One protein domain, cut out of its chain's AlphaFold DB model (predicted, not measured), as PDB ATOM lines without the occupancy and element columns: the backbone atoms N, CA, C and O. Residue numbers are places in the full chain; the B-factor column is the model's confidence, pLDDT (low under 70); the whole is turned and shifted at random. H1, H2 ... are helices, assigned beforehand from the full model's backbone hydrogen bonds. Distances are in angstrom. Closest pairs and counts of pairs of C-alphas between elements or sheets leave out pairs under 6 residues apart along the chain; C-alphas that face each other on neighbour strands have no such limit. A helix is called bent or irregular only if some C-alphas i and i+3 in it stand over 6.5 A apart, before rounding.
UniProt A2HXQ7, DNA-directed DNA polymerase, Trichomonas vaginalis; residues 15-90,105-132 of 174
ATOM      1  N   GLU A  15      88.458 120.572  59.265       95.06
ATOM      2  CA  GLU A  15      87.953 119.290  59.755       95.06
ATOM      3  C   GLU A  15      88.897 118.151  59.360       95.06
ATOM      4  O   GLU A  15      89.294 117.344  60.210       95.06
ATOM      5  N   LYS A  16      89.339 118.115  58.094       95.12
ATOM      6  CA  LYS A  16      90.333 117.133  57.630       95.12
ATOM      7  C   LYS A  16      91.669 117.299  58.338       95.12
ATOM      8  O   LYS A  16      92.281 116.294  58.707       95.12
ATOM      9  N   TYR A  17      92.113 118.541  58.530       95.69
ATOM     10  CA  TYR A  17      93.334 118.843  59.268       95.69
ATOM     11  C   TYR A  17      93.251 118.302  60.699       95.69
ATOM     12  O   TYR A  17      94.077 117.485  61.108       95.69
ATOM     13  N   SER A  18      92.209 118.695  61.432       95.94
ATOM     14  CA  SER A  18      92.021 118.325  62.837       95.94
ATOM     15  C   SER A  18      91.877 116.814  62.993       95.94
ATOM     16  O   SER A  18      92.565 116.207  63.806       95.94
ATOM     17  N   THR A  19      91.077 116.169  62.138       95.88
ATOM     18  CA  THR A  19      90.900 114.709  62.141       95.88
ATOM     19  C   THR A  19      92.214 113.970  61.911       95.88
ATOM     20  O   THR A  19      92.473 112.948  62.548       95.88
ATOM     21  N   PHE A  20      93.051 114.457  60.991       96.06
ATOM     22  CA  PHE A  20      94.351 113.854  60.724       96.06
ATOM     23  C   PHE A  20      95.271 113.935  61.949       96.06
ATOM     24  O   PHE A  20      95.821 112.908  62.350       96.06
ATOM     25  N   TYR A  21      95.403 115.110  62.571       96.12
ATOM     26  CA  TYR A  21      96.273 115.279  63.739       96.12
ATOM     27  C   TYR A  21      95.741 114.553  64.974       96.12
ATOM     28  O   TYR A  21      96.510 113.842  65.608       96.12
ATOM     29  N   CYS A  22      94.430 114.569  65.233       96.75
ATOM     30  CA  CYS A  22      93.846 113.768  66.311       96.75
ATOM     31  C   CYS A  22      94.147 112.270  66.141       96.75
ATOM     32  O   CYS A  22      94.489 111.593  67.108       96.75
ATOM     33  N   LYS A  23      94.067 111.741  64.909       96.88
ATOM     34  CA  LYS A  23      94.460 110.351  64.613       96.88
ATOM     35  C   LYS A  23      95.955 110.121  64.817       96.88
ATOM     36  O   LYS A  23      96.347 109.056  65.289       96.88
ATOM     37  N   GLN A  24      96.785 111.089  64.447       96.56
ATOM     38  CA  GLN A  24      98.230 110.992  64.583       96.56
ATOM     39  C   GLN A  24      98.670 111.024  66.055       96.56
ATOM     40  O   GLN A  24      99.527 110.225  66.425       96.56
ATOM     41  N   ASP A  25      98.043 111.848  66.895       97.81
ATOM     42  CA  ASP A  25      98.328 111.942  68.331       97.81
ATOM     43  C   ASP A  25      98.043 110.615  69.040       97.81
ATOM     44  O   ASP A  25      98.921 110.055  69.701       97.81
ATOM     45  N   VAL A  26      96.849 110.042  68.835       97.88
ATOM     46  CA  VAL A  26      96.500 108.743  69.438       97.88
ATOM     47  C   VAL A  26      97.347 107.603  68.873       97.88
ATOM     48  O   VAL A  26      97.671 106.659  69.597       97.88
ATOM     49  N   ARG A  27      97.746 107.684  67.595       98.12
ATOM     50  CA  ARG A  27      98.626 106.696  66.966       98.12
ATOM     51  C   ARG A  27     100.023 106.728  67.579       98.12
ATOM     52  O   ARG A  27     100.493 105.674  67.998       98.12
ATOM     53  N   ILE A  28     100.660 107.900  67.667       98.19
ATOM     54  CA  ILE A  28     101.999 108.050  68.269       98.19
ATOM     55  C   ILE A  28     101.962 107.619  69.727       98.19
ATOM     56  O   ILE A  28     102.832 106.863  70.152       98.19
ATOM     57  N   LEU A  29     100.950 108.056  70.481       97.88
ATOM     58  CA  LEU A  29     100.800 107.670  71.877       97.88
ATOM     59  C   LEU A  29     100.731 106.147  72.018       97.88
ATOM     60  O   LEU A  29     101.464 105.571  72.818       97.88
ATOM     61  N   ARG A  30      99.897 105.480  71.211       97.81
ATOM     62  CA  ARG A  30      99.774 104.018  71.226       97.81
ATOM     63  C   ARG A  30     101.081 103.331  70.839       97.81
ATOM     64  O   ARG A  30     101.505 102.415  71.536       97.81
ATOM     65  N   GLU A  31     101.702 103.734  69.734       98.25
ATOM     66  CA  GLU A  31     102.944 103.130  69.237       98.25
ATOM     67  C   GLU A  31     104.090 103.301  70.244       98.25
ATOM     68  O   GLU A  31     104.758 102.325  70.590       98.25
ATOM     69  N   GLY A  32     104.262 104.513  70.777       97.94
ATOM     70  CA  GLY A  32     105.254 104.823  71.801       97.94
ATOM     71  C   GLY A  32     105.016 104.048  73.093       97.94
ATOM     72  O   GLY A  32     105.947 103.450  73.629       97.94
ATOM     73  N   PHE A  33     103.766 103.977  73.560       97.00
ATOM     74  CA  PHE A  33     103.422 103.233  74.770       97.00
ATOM     75  C   PHE A  33     103.644 101.723  74.609       97.00
ATOM     76  O   PHE A  33     104.187 101.085  75.507       97.00
ATOM     77  N   VAL A  34     103.276 101.139  73.462       97.75
ATOM     78  CA  VAL A  34     103.516  99.712  73.183       97.75
ATOM     79  C   VAL A  34     105.013  99.414  73.134       97.75
ATOM     80  O   VAL A  34     105.447  98.420  73.717       97.75
ATOM     81  N   LYS A  35     105.814 100.273  72.487       97.94
ATOM     82  CA  LYS A  35     107.276 100.118  72.461       97.94
ATOM     83  C   LYS A  35     107.858 100.190  73.871       97.94
ATOM     84  O   LYS A  35     108.564  99.271  74.271       97.94
ATOM     85  N   PHE A  36     107.497 101.229  74.623       97.25
ATOM     86  CA  PHE A  36     107.919 101.421  76.006       97.25
ATOM     87  C   PHE A  36     107.567 100.211  76.880       97.25
ATOM     88  O   PHE A  36     108.432  99.665  77.558       97.25
ATOM     89  N   ARG A  37     106.324  99.723  76.800       96.62
ATOM     90  CA  ARG A  37     105.891  98.519  77.511       96.62
ATOM     91  C   ARG A  37     106.741  97.307  77.166       96.62
ATOM     92  O   ARG A  37     107.154  96.594  78.072       96.62
ATOM     93  N   ASN A  38     106.949  97.044  75.879       98.06
ATOM     94  CA  ASN A  38     107.685  95.862  75.444       98.06
ATOM     95  C   ASN A  38     109.146  95.915  75.904       98.06
ATOM     96  O   ASN A  38     109.683  94.886  76.300       98.06
ATOM     97  N   ASP A  39     109.759  97.101  75.904       97.94
ATOM     98  CA  ASP A  39     111.122  97.290  76.401       97.94
ATOM     99  C   ASP A  39     111.202  97.056  77.915       97.94
ATOM    100  O   ASP A  39     112.037  96.280  78.367       97.94
ATOM    101  N   ILE A  40     110.298  97.647  78.703       97.25
ATOM    102  CA  ILE A  40     110.267  97.446  80.161       97.25
ATOM    103  C   ILE A  40     109.977  95.985  80.524       97.25
ATOM    104  O   ILE A  40     110.638  95.432  81.401       97.25
ATOM    105  N   LEU A  41     109.037  95.342  79.828       97.19
ATOM    106  CA  LEU A  41     108.716  93.933  80.048       97.19
ATOM    107  C   LEU A  41     109.917  93.039  79.727       97.19
ATOM    108  O   LEU A  41     110.218  92.127  80.485       97.19
ATOM    109  N   LYS A  42     110.634  93.319  78.635       97.81
ATOM    110  CA  LYS A  42     111.817  92.551  78.238       97.81
ATOM    111  C   LYS A  42     112.985  92.723  79.215       97.81
ATOM    112  O   LYS A  42     113.623  91.737  79.566       97.81
ATOM    113  N   GLU A  43     113.300  93.955  79.607       96.44
ATOM    114  CA  GLU A  43     114.508  94.255  80.393       96.44
ATOM    115  C   GLU A  43     114.313  94.027  81.903       96.44
ATOM    116  O   GLU A  43     115.262  93.723  82.638       96.44
ATOM    117  N   PHE A  44     113.079  94.176  82.392       95.69
ATOM    118  CA  PHE A  44     112.787  94.177  83.826       95.69
ATOM    119  C   PHE A  44     111.739  93.158  84.268       95.69
ATOM    120  O   PHE A  44     111.558  93.021  85.475       95.69
ATOM    121  N   ASP A  45     111.087  92.451  83.339       96.19
ATOM    122  CA  ASP A  45     109.970  91.535  83.626       96.19
ATOM    123  C   ASP A  45     108.817  92.224  84.384       96.19
ATOM    124  O   ASP A  45     108.167  91.664  85.264       96.19
ATOM    125  N   LEU A  46     108.581  93.501  84.062       96.56
ATOM    126  CA  LEU A  46     107.496  94.306  84.621       96.56
ATOM    127  C   LEU A  46     106.539  94.729  83.511       96.56
ATOM    128  O   LEU A  46     106.940  95.300  82.497       96.56
ATOM    129  N   ASN A  47     105.245  94.505  83.711       96.19
ATOM    130  CA  ASN A  47     104.235  94.971  82.774       96.19
ATOM    131  C   ASN A  47     103.776  96.386  83.147       96.19
ATOM    132  O   ASN A  47     103.161  96.609  84.184       96.19
ATOM    133  N   VAL A  48     104.042  97.349  82.262       95.25
ATOM    134  CA  VAL A  48     103.704  98.772  82.452       95.25
ATOM    135  C   VAL A  48     102.215  99.000  82.745       95.25
ATOM    136  O   VAL A  48     101.889  99.939  83.461       95.25
ATOM    137  N   TYR A  49     101.314  98.150  82.235       95.69
ATOM    138  CA  TYR A  49      99.872  98.278  82.493       95.69
ATOM    139  C   TYR A  49      99.481  98.110  83.966       95.69
ATOM    140  O   TYR A  49      98.413  98.577  84.353       95.69
ATOM    141  N   ASP A  50     100.334  97.493  84.781       96.50
ATOM    142  CA  ASP A  50     100.043  97.234  86.193       96.50
ATOM    143  C   ASP A  50     100.367  98.451  87.081       96.50
ATOM    144  O   ASP A  50     100.145  98.429  88.292       96.50
ATOM    145  N   TYR A  51     100.886  99.536  86.490       96.25
ATOM    146  CA  TYR A  51     101.371 100.710  87.204       96.25
ATOM    147  C   TYR A  51     100.812 102.003  86.611       96.25
ATOM    148  O   TYR A  51     100.742 102.192  85.400       96.25
ATOM    149  N   VAL A  52     100.473 102.949  87.488       94.75
ATOM    150  CA  VAL A  52      99.922 104.257  87.093       94.75
ATOM    151  C   VAL A  52     100.986 105.236  86.586       94.75
ATOM    152  O   VAL A  52     100.670 106.198  85.891       94.75
ATOM    153  N   SER A  53     102.257 105.033  86.951       96.06
ATOM    154  CA  SER A  53     103.338 105.967  86.630       96.06
ATOM    155  C   SER A  53     104.690 105.276  86.482       96.06
ATOM    156  O   SER A  53     104.924 104.204  87.044       96.06
ATOM    157  N   ILE A  54     105.620 105.946  85.795       94.81
ATOM    158  CA  ILE A  54     107.020 105.511  85.706       94.81
ATOM    159  C   ILE A  54     107.690 105.417  87.079       94.81
ATOM    160  O   ILE A  54     108.488 104.513  87.308       94.81
ATOM    161  N   CYS A  55     107.316 106.290  88.019       95.62
ATOM    162  CA  CYS A  55     107.827 106.252  89.386       95.62
ATOM    163  C   CYS A  55     107.397 104.973  90.108       95.62
ATOM    164  O   CYS A  55     108.199 104.382  90.819       95.62
ATOM    165  N   SER A  56     106.160 104.510  89.897       96.62
ATOM    166  CA  SER A  56     105.669 103.252  90.474       96.62
ATOM    167  C   SER A  56     106.400 102.036  89.893       96.62
ATOM    168  O   SER A  56     106.752 101.127  90.640       96.62
ATOM    169  N   ILE A  57     106.692 102.045  88.586       96.94
ATOM    170  CA  ILE A  57     107.486 100.996  87.919       96.94
ATOM    171  C   ILE A  57     108.910 100.976  88.478       96.94
ATOM    172  O   ILE A  57     109.408  99.922  88.864       96.94
ATOM    173  N   ALA A  58     109.553 102.144  88.550       95.81
ATOM    174  CA  ALA A  58     110.892 102.279  89.108       95.81
ATOM    175  C   ALA A  58     110.922 101.814  90.569       95.81
ATOM    176  O   ALA A  58     111.769 101.000  90.920       95.81
ATOM    177  N   ASN A  59     109.968 102.245  91.399       95.44
ATOM    178  CA  ASN A  59     109.878 101.808  92.790       95.44
ATOM    179  C   ASN A  59     109.747 100.290  92.890       95.44
ATOM    180  O   ASN A  59     110.444  99.680  93.689       95.44
ATOM    181  N   LYS A  60     108.932  99.662  92.031       96.56
ATOM    182  CA  LYS A  60     108.809  98.204  92.028       96.56
ATOM    183  C   LYS A  60     110.103  97.499  91.625       96.56
ATOM    184  O   LYS A  60     110.466  96.471  92.195       96.56
ATOM    185  N   LEU A  61     110.818  98.058  90.653       96.25
ATOM    186  CA  LEU A  61     112.130  97.562  90.256       96.25
ATOM    187  C   LEU A  61     113.128  97.642  91.421       96.25
ATOM    188  O   LEU A  61     113.837  96.669  91.681       96.25
ATOM    189  N   PHE A  62     113.157  98.771  92.135       95.06
ATOM    190  CA  PHE A  62     113.995  98.954  93.318       95.06
ATOM    191  C   PHE A  62     113.574  98.044  94.472       95.06
ATOM    192  O   PHE A  62     114.446  97.444  95.084       95.06
ATOM    193  N   GLU A  63     112.280  97.859  94.731       94.88
ATOM    194  CA  GLU A  63     111.777  96.883  95.702       94.88
ATOM    195  C   GLU A  63     112.375  95.497  95.446       94.88
ATOM    196  O   GLU A  63     113.018  94.917  96.321       94.88
ATOM    197  N   ASN A  64     112.221  95.006  94.215       94.31
ATOM    198  CA  ASN A  64     112.624  93.658  93.835       94.31
ATOM    199  C   ASN A  64     114.150  93.469  93.821       94.31
ATOM    200  O   ASN A  64     114.632  92.396  94.173       94.31
ATOM    201  N   ARG A  65     114.912  94.478  93.371       94.56
ATOM    202  CA  ARG A  65     116.364  94.352  93.131       94.56
ATOM    203  C   ARG A  65     117.245  94.946  94.225       94.56
ATOM    204  O   ARG A  65     118.414  94.586  94.297       94.56
ATOM    205  N   VAL A  66     116.719  95.861  95.035       93.25
ATOM    206  CA  VAL A  66     117.502  96.643  96.001       93.25
ATOM    207  C   VAL A  66     116.893  96.564  97.393       93.25
ATOM    208  O   VAL A  66     117.566  96.101  98.305       93.25
ATOM    209  N   TYR A  67     115.633  96.964  97.581       93.69
ATOM    210  CA  TYR A  67     115.090  97.153  98.926       93.69
ATOM    211  C   TYR A  67     114.890  95.838  99.678       93.69
ATOM    212  O   TYR A  67     115.384  95.707 100.796       93.69
ATOM    213  N   PHE A  68     114.218  94.850  99.076       94.00
ATOM    214  CA  PHE A  68     114.036  93.551  99.729       94.00
ATOM    215  C   PHE A  68     115.350  92.767  99.867       94.00
ATOM    216  O   PHE A  68     115.581  92.229 100.949       94.00
ATOM    217  N   PRO A  69     116.244  92.722  98.853       95.81
ATOM    218  CA  PRO A  69     117.535  92.049  98.997       95.81
ATOM    219  C   PRO A  69     118.486  92.682 100.022       95.81
ATOM    220  O   PRO A  69     119.298  91.962 100.593       95.81
ATOM    221  N   ASN A  70     118.404  93.997 100.260       94.00
ATOM    222  CA  ASN A  70     119.261  94.690 101.228       94.00
ATOM    223  C   ASN A  70     119.053  94.171 102.666       94.00
ATOM    224  O   ASN A  70     120.018  93.995 103.402       94.00
ATOM    225  N   GLY A  71     117.805  93.902 103.066       94.19
ATOM    226  CA  GLY A  71     117.476  93.323 104.376       94.19
ATOM    227  C   GLY A  71     117.660  94.247 105.592       94.19
ATOM    228  O   GLY A  71     117.290  93.856 106.696       94.19
ATOM    229  N   ASN A  72     118.178  95.466 105.411       94.75
ATOM    230  CA  ASN A  72     118.422  96.454 106.469       94.75
ATOM    231  C   ASN A  72     117.687  97.789 106.221       94.75
ATOM    232  O   ASN A  72     118.047  98.833 106.773       94.75
ATOM    233  N   LEU A  73     116.640  97.777 105.394       94.50
ATOM    234  CA  LEU A  73     115.774  98.934 105.162       94.50
ATOM    235  C   LEU A  73     114.481  98.819 105.971       94.50
ATOM    236  O   LEU A  73     113.911  97.739 106.108       94.50
ATOM    237  N   TYR A  74     114.014  99.956 106.481       92.75
ATOM    238  CA  TYR A  74     112.839 100.041 107.345       92.75
ATOM    239  C   TYR A  74     111.939 101.195 106.913       92.75
ATOM    240  O   TYR A  74     112.422 102.267 106.538       92.75
ATOM    241  N   ASP A  75     110.627 101.007 107.048       92.12
ATOM    242  CA  ASP A  75     109.660 102.075 106.822       92.12
ATOM    243  C   ASP A  75     109.774 103.160 107.901       92.12
ATOM    244  O   ASP A  75     109.685 102.907 109.106       92.12
ATOM    245  N   LEU A  76     109.933 104.410 107.464       92.00
ATOM    246  CA  LEU A  76     109.975 105.569 108.351       92.00
ATOM    247  C   LEU A  76     108.564 106.109 108.600       92.00
ATOM    248  O   LEU A  76     107.843 106.467 107.670       92.00
ATOM    249  N   SER A  77     108.198 106.280 109.871       92.62
ATOM    250  CA  SER A  77     106.914 106.865 110.276       92.62
ATOM    251  C   SER A  77     107.085 108.018 111.271       92.62
ATOM    252  O   SER A  77     108.143 108.197 111.875       92.62
ATOM    253  N   ASN A  78     106.033 108.829 111.433       94.25
ATOM    254  CA  ASN A  78     105.919 109.866 112.466       94.25
ATOM    255  C   ASN A  78     107.107 110.849 112.522       94.25
ATOM    256  O   ASN A  78     107.455 111.471 111.517       94.25
ATOM    257  N   LYS A  79     107.700 111.023 113.711       93.75
ATOM    258  CA  LYS A  79     108.701 112.052 114.008       93.75
ATOM    259  C   LYS A  79     110.021 111.863 113.252       93.75
ATOM    260  O   LYS A  79     110.470 112.848 112.669       93.75
ATOM    261  N   PRO A  80     110.618 110.655 113.174       92.62
ATOM    262  CA  PRO A  80     111.781 110.427 112.316       92.62
ATOM    263  C   PRO A  80     111.526 110.782 110.846       92.62
ATOM    264  O   PRO A  80     112.333 111.488 110.246       92.62
ATOM    265  N   ARG A  81     110.377 110.372 110.285       94.69
ATOM    266  CA  ARG A  81     110.000 110.692 108.897       94.69
ATOM    267  C   ARG A  81     109.884 112.200 108.675       94.69
ATOM    268  O   ARG A  81     110.432 112.725 107.711       94.69
ATOM    269  N   GLU A  82     109.180 112.889 109.574       94.88
ATOM    270  CA  GLU A  82     109.007 114.344 109.537       94.88
ATOM    271  C   GLU A  82     110.365 115.057 109.592       94.88
ATOM    272  O   GLU A  82     110.648 115.909 108.753       94.88
ATOM    273  N   PHE A  83     111.241 114.667 110.522       93.88
ATOM    274  CA  PHE A  83     112.572 115.253 110.666       93.88
ATOM    275  C   PHE A  83     113.431 115.056 109.410       93.88
ATOM    276  O   PHE A  83     113.900 116.036 108.840       93.88
ATOM    277  N   ILE A  84     113.575 113.811 108.941       93.44
ATOM    278  CA  ILE A  84     114.396 113.477 107.767       93.44
ATOM    279  C   ILE A  84     113.865 114.185 106.517       93.44
ATOM    280  O   ILE A  84     114.656 114.717 105.743       93.44
ATOM    281  N   SER A  85     112.541 114.287 106.348       93.12
ATOM    282  CA  SER A  85     111.954 114.986 105.196       93.12
ATOM    283  C   SER A  85     112.369 116.458 105.094       93.12
ATOM    284  O   SER A  85     112.501 116.976 103.990       93.12
ATOM    285  N   ARG A  86     112.648 117.125 106.224       94.31
ATOM    286  CA  ARG A  86     113.115 118.523 106.249       94.31
ATOM    287  C   ARG A  86     114.577 118.665 105.830       94.31
ATOM    288  O   ARG A  86     115.010 119.768 105.509       94.31
ATOM    289  N   CYS A  87     115.335 117.572 105.858       90.56
ATOM    290  CA  CYS A  87     116.729 117.521 105.430       90.56
ATOM    291  C   CYS A  87     116.871 117.214 103.932       90.56
ATOM    292  O   CYS A  87     117.962 117.375 103.389       90.56
ATOM    293  N   ILE A  88     115.797 116.789 103.256       91.44
ATOM    294  CA  ILE A  88     115.816 116.505 101.819       91.44
ATOM    295  C   ILE A  88     115.781 117.828 101.056       91.44
ATOM    296  O   ILE A  88     114.790 118.558 101.090       91.44
ATOM    297  N   GLN A  89     116.867 118.125 100.349       90.88
ATOM    298  CA  GLN A  89     116.958 119.262  99.438       90.88
ATOM    299  C   GLN A  89     117.148 118.766  98.005       90.88
ATOM    300  O   GLN A  89     117.773 117.733  97.769       90.88
ATOM    301  N   GLY A  90     116.566 119.494  97.052       91.81
ATOM    302  CA  GLY A  90     116.671 119.182  95.629       91.81
ATOM    303  C   GLY A  90     117.971 119.678  94.995       91.81
ATOM    304  O   GLY A  90     118.906 120.109  95.668       91.81
ATOM    305  N   LYS A 105     131.366 139.393  75.447       76.50
ATOM    306  CA  LYS A 105     132.756 139.186  74.997       76.50
ATOM    307  C   LYS A 105     133.417 137.905  75.514       76.50
ATOM    308  O   LYS A 105     134.466 137.540  74.997       76.50
ATOM    309  N   LYS A 106     132.860 137.240  76.536       75.12
ATOM    310  CA  LYS A 106     133.442 136.010  77.096       75.12
ATOM    311  C   LYS A 106     132.790 134.782  76.469       75.12
ATOM    312  O   LYS A 106     131.563 134.721  76.366       75.12
ATOM    313  N   LEU A 107     133.615 133.808  76.103       79.81
ATOM    314  CA  LEU A 107     133.154 132.474  75.732       79.81
ATOM    315  C   LEU A 107     132.562 131.791  76.970       79.81
ATOM    316  O   LEU A 107     133.119 131.884  78.062       79.81
ATOM    317  N   ILE A 108     131.412 131.142  76.799       82.06
ATOM    318  CA  ILE A 108     130.757 130.356  77.846       82.06
ATOM    319  C   ILE A 108     131.081 128.890  77.574       82.06
ATOM    320  O   ILE A 108     130.831 128.404  76.471       82.06
ATOM    321  N   ALA A 109     131.624 128.202  78.575       83.31
ATOM    322  CA  ALA A 109     131.720 126.750  78.592       83.31
ATOM    323  C   ALA A 109     130.638 126.209  79.533       83.31
ATOM    324  O   ALA A 109     130.553 126.644  80.683       83.31
ATOM    325  N   ASP A 110     129.811 125.298  79.028       85.06
ATOM    326  CA  ASP A 110     128.778 124.623  79.808       85.06
ATOM    327  C   ASP A 110     129.261 123.214  80.165       85.06
ATOM    328  O   ASP A 110     129.607 122.426  79.281       85.06
ATOM    329  N   PHE A 111     129.344 122.929  81.463       87.62
ATOM    330  CA  PHE A 111     129.775 121.637  81.981       87.62
ATOM    331  C   PHE A 111     128.576 120.939  82.607       87.62
ATOM    332  O   PHE A 111     128.101 121.349  83.666       87.62
ATOM    333  N   ASP A 112     128.138 119.851  81.979       90.25
ATOM    334  CA  ASP A 112     127.071 119.004  82.500       90.25
ATOM    335  C   ASP A 112     127.621 117.666  83.001       90.25
ATOM    336  O   ASP A 112     128.498 117.043  82.393       90.25
ATOM    337  N   ALA A 113     127.108 117.222  84.146       88.75
ATOM    338  CA  ALA A 113     127.542 115.983  84.766       88.75
ATOM    339  C   ALA A 113     126.765 114.790  84.193       88.75
ATOM    340  O   ALA A 113     125.538 114.729  84.262       88.75
ATOM    341  N   VAL A 114     127.483 113.771  83.713       92.19
ATOM    342  CA  VAL A 114     126.867 112.567  83.138       92.19
ATOM    343  C   VAL A 114     126.088 111.791  84.205       92.19
ATOM    344  O   VAL A 114     126.673 111.195  85.112       92.19
ATOM    345  N   SER A 115     124.758 111.759  84.062       93.69
ATOM    346  CA  SER A 115     123.846 111.004  84.936       93.69
ATOM    347  C   SER A 115     124.125 111.244  86.423       93.69
ATOM    348  O   SER A 115     124.416 110.306  87.163       93.69
ATOM    349  N   LEU A 116     124.074 112.507  86.858       91.44
ATOM    350  CA  LEU A 116     124.529 112.925  88.188       91.44
ATOM    351  C   LEU A 116     123.966 112.074  89.342       91.44
ATOM    352  O   LEU A 116     124.749 111.570  90.142       91.44
ATOM    353  N   TYR A 117     122.645 111.870  89.419       91.81
ATOM    354  CA  TYR A 117     122.041 111.071  90.498       91.81
ATOM    355  C   TYR A 117     122.436 109.586  90.447       91.81
ATOM    356  O   TYR A 117     122.911 109.094  91.467       91.81
ATOM    357  N   PRO A 118     122.319 108.861  89.313       92.94
ATOM    358  CA  PRO A 118     122.842 107.495  89.220       92.94
ATOM    359  C   PRO A 118     124.330 107.382  89.572       92.94
ATOM    360  O   PRO A 118     124.718 106.486  90.318       92.94
ATOM    361  N   SER A 119     125.153 108.318  89.092       90.75
ATOM    362  CA  SER A 119     126.582 108.379  89.413       90.75
ATOM    363  C   SER A 119     126.823 108.606  90.907       90.75
ATOM    364  O   SER A 119     127.735 108.012  91.473       90.75
ATOM    365  N   ALA A 120     126.007 109.441  91.556       88.56
ATOM    366  CA  ALA A 120     126.060 109.663  92.995       88.56
ATOM    367  C   ALA A 120     125.637 108.410  93.772       88.56
ATOM    368  O   ALA A 120     126.374 107.995  94.653       88.56
ATOM    369  N   ILE A 121     124.527 107.759  93.406       89.56
ATOM    370  CA  ILE A 121     124.051 106.511  94.035       89.56
ATOM    371  C   ILE A 121     125.099 105.395  93.920       89.56
ATOM    372  O   ILE A 121     125.275 104.618  94.850       89.56
ATOM    373  N   ALA A 122     125.813 105.315  92.793       88.06
ATOM    374  CA  ALA A 122     126.842 104.300  92.570       88.06
ATOM    375  C   ALA A 122     128.154 104.553  93.338       88.06
ATOM    376  O   ALA A 122     128.933 103.620  93.530       88.06
ATOM    377  N   ARG A 123     128.437 105.806  93.716       85.06
ATOM    378  CA  ARG A 123     129.697 106.208  94.369       85.06
ATOM    379  C   ARG A 123     129.544 106.445  95.864       85.06
ATOM    380  O   ARG A 123     130.446 106.112  96.621       85.06
ATOM    381  N   LEU A 124     128.443 107.067  96.270       86.38
ATOM    382  CA  LEU A 124     128.173 107.430  97.651       86.38
ATOM    383  C   LEU A 124     127.536 106.265  98.388       86.38
ATOM    384  O   LEU A 124     126.613 105.619  97.890       86.38
ATOM    385  N   TYR A 125     127.956 106.083  99.634       88.75
ATOM    386  CA  TYR A 125     127.240 105.215 100.550       88.75
ATOM    387  C   TYR A 125     125.848 105.796 100.828       88.75
ATOM    388  O   TYR A 125     125.726 106.942 101.279       88.75
ATOM    389  N   THR A 126     124.809 105.009 100.540       88.50
ATOM    390  CA  THR A 126     123.407 105.353 100.805       88.50
ATOM    391  C   THR A 126     123.031 104.858 102.196       88.50
ATOM    392  O   THR A 126     123.277 103.707 102.535       88.50
ATOM    393  N   LEU A 127     122.448 105.734 103.014       88.31
ATOM    394  CA  LEU A 127     122.119 105.413 104.401       88.31
ATOM    395  C   LEU A 127     121.063 104.299 104.494       88.31
ATOM    396  O   LEU A 127     120.028 104.357 103.833       88.31
ATOM    397  N   GLU A 128     121.309 103.345 105.389       91.00
ATOM    398  CA  GLU A 128     120.425 102.226 105.727       91.00
ATOM    399  C   GLU A 128     120.333 102.040 107.252       91.00
ATOM    400  O   GLU A 128     121.090 102.641 108.021       91.00
ATOM    401  N   GLY A 129     119.402 101.200 107.703       92.38
ATOM    402  CA  GLY A 129     119.204 100.894 109.113       92.38
ATOM    403  C   GLY A 129     118.287 101.861 109.866       92.38
ATOM    404  O   GLY A 129     117.604 102.721 109.308       92.38
ATOM    405  N   ILE A 130     118.252 101.686 111.189       92.44
ATOM    406  CA  ILE A 130     117.390 102.457 112.092       92.44
ATOM    407  C   ILE A 130     118.085 103.781 112.458       92.44
ATOM    408  O   ILE A 130     119.210 103.751 112.975       92.44
ATOM    409  N   PRO A 131     117.435 104.947 112.259       91.56
ATOM    410  CA  PRO A 131     118.030 106.240 112.577       91.56
ATOM    411  C   PRO A 131     118.294 106.381 114.081       91.56
ATOM    412  O   PRO A 131     117.480 105.992 114.919       91.56
ATOM    413  N   LYS A 132     119.432 106.989 114.425       90.25
ATOM    414  CA  LYS A 132     119.855 107.242 115.809       90.25
ATOM    415  C   LYS A 132     119.886 108.738 116.087       90.25
ATOM    416  O   LYS A 132     120.297 109.527 115.241       90.25
TER     417      LYS A 132
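This is residues 15 to 90 and 105 to 132 of the 174 residues of the protein "DNA-directed DNA polymerase" of Trichomonas vaginalis (UniProt A2HXQ7). A long, largely bare helix, H1, is followed by a shorter one, H2, which runs nearly the same way and is offset from it, like two steps of a stair. Beyond H2 the model is an open frame in which H3 and H4 stand apart from each other and from H1 and H2, and residues 105 to 115 stick out as a thin arm before H4. The printed part has 104 residues with four named helices, H1 to H4 in chain order, and no named strand; its class is all helix. It is extended, with a radius of gyration of the C-alphas of 21.1 A, and its flat outline spans 66 by 54 by 28 A.

H1, residues 15 to 44, is 42.7 A long and begins at C-alpha 15, (87.953, 119.290, 59.755). H2, residues 54 to 70, is 22.5 A long. H3 is residues 78 to 87, 15.0 A. H4, residues 116 to 123, 10.5 A, ends at C-alpha 123, (129.697, 106.208, 94.369).

H1 and H2 are close but not clearly touching; their closest C-alphas, of Phe 44 and Leu 61, are 7.3 A apart. They run the same way at a shallow tilt of 5 degrees. H2 has a kink of 42 degrees near residue 63 and is irregular, with C-alphas 65 and 68 7.0 A apart. H3 is apart from H1, H2 and H4, and H4 is apart from H1 and H2. In H1 and H4 every O i to N i+4 pair is within hydrogen-bond range; in H2 10 of 13 are, and in H3 5 of 6.

The C-alphas of Lys 16 and Lys 132, the two farthest apart, are 66.0 A apart. Residues 91 to 104 are not printed, and C-alphas 90 and 105 are 32.9 A apart across the cut. The links from H1 to H2 and from H2 to H3 are short. The mean pLDDT of the printed part is 93.4, and no printed residue is under 70.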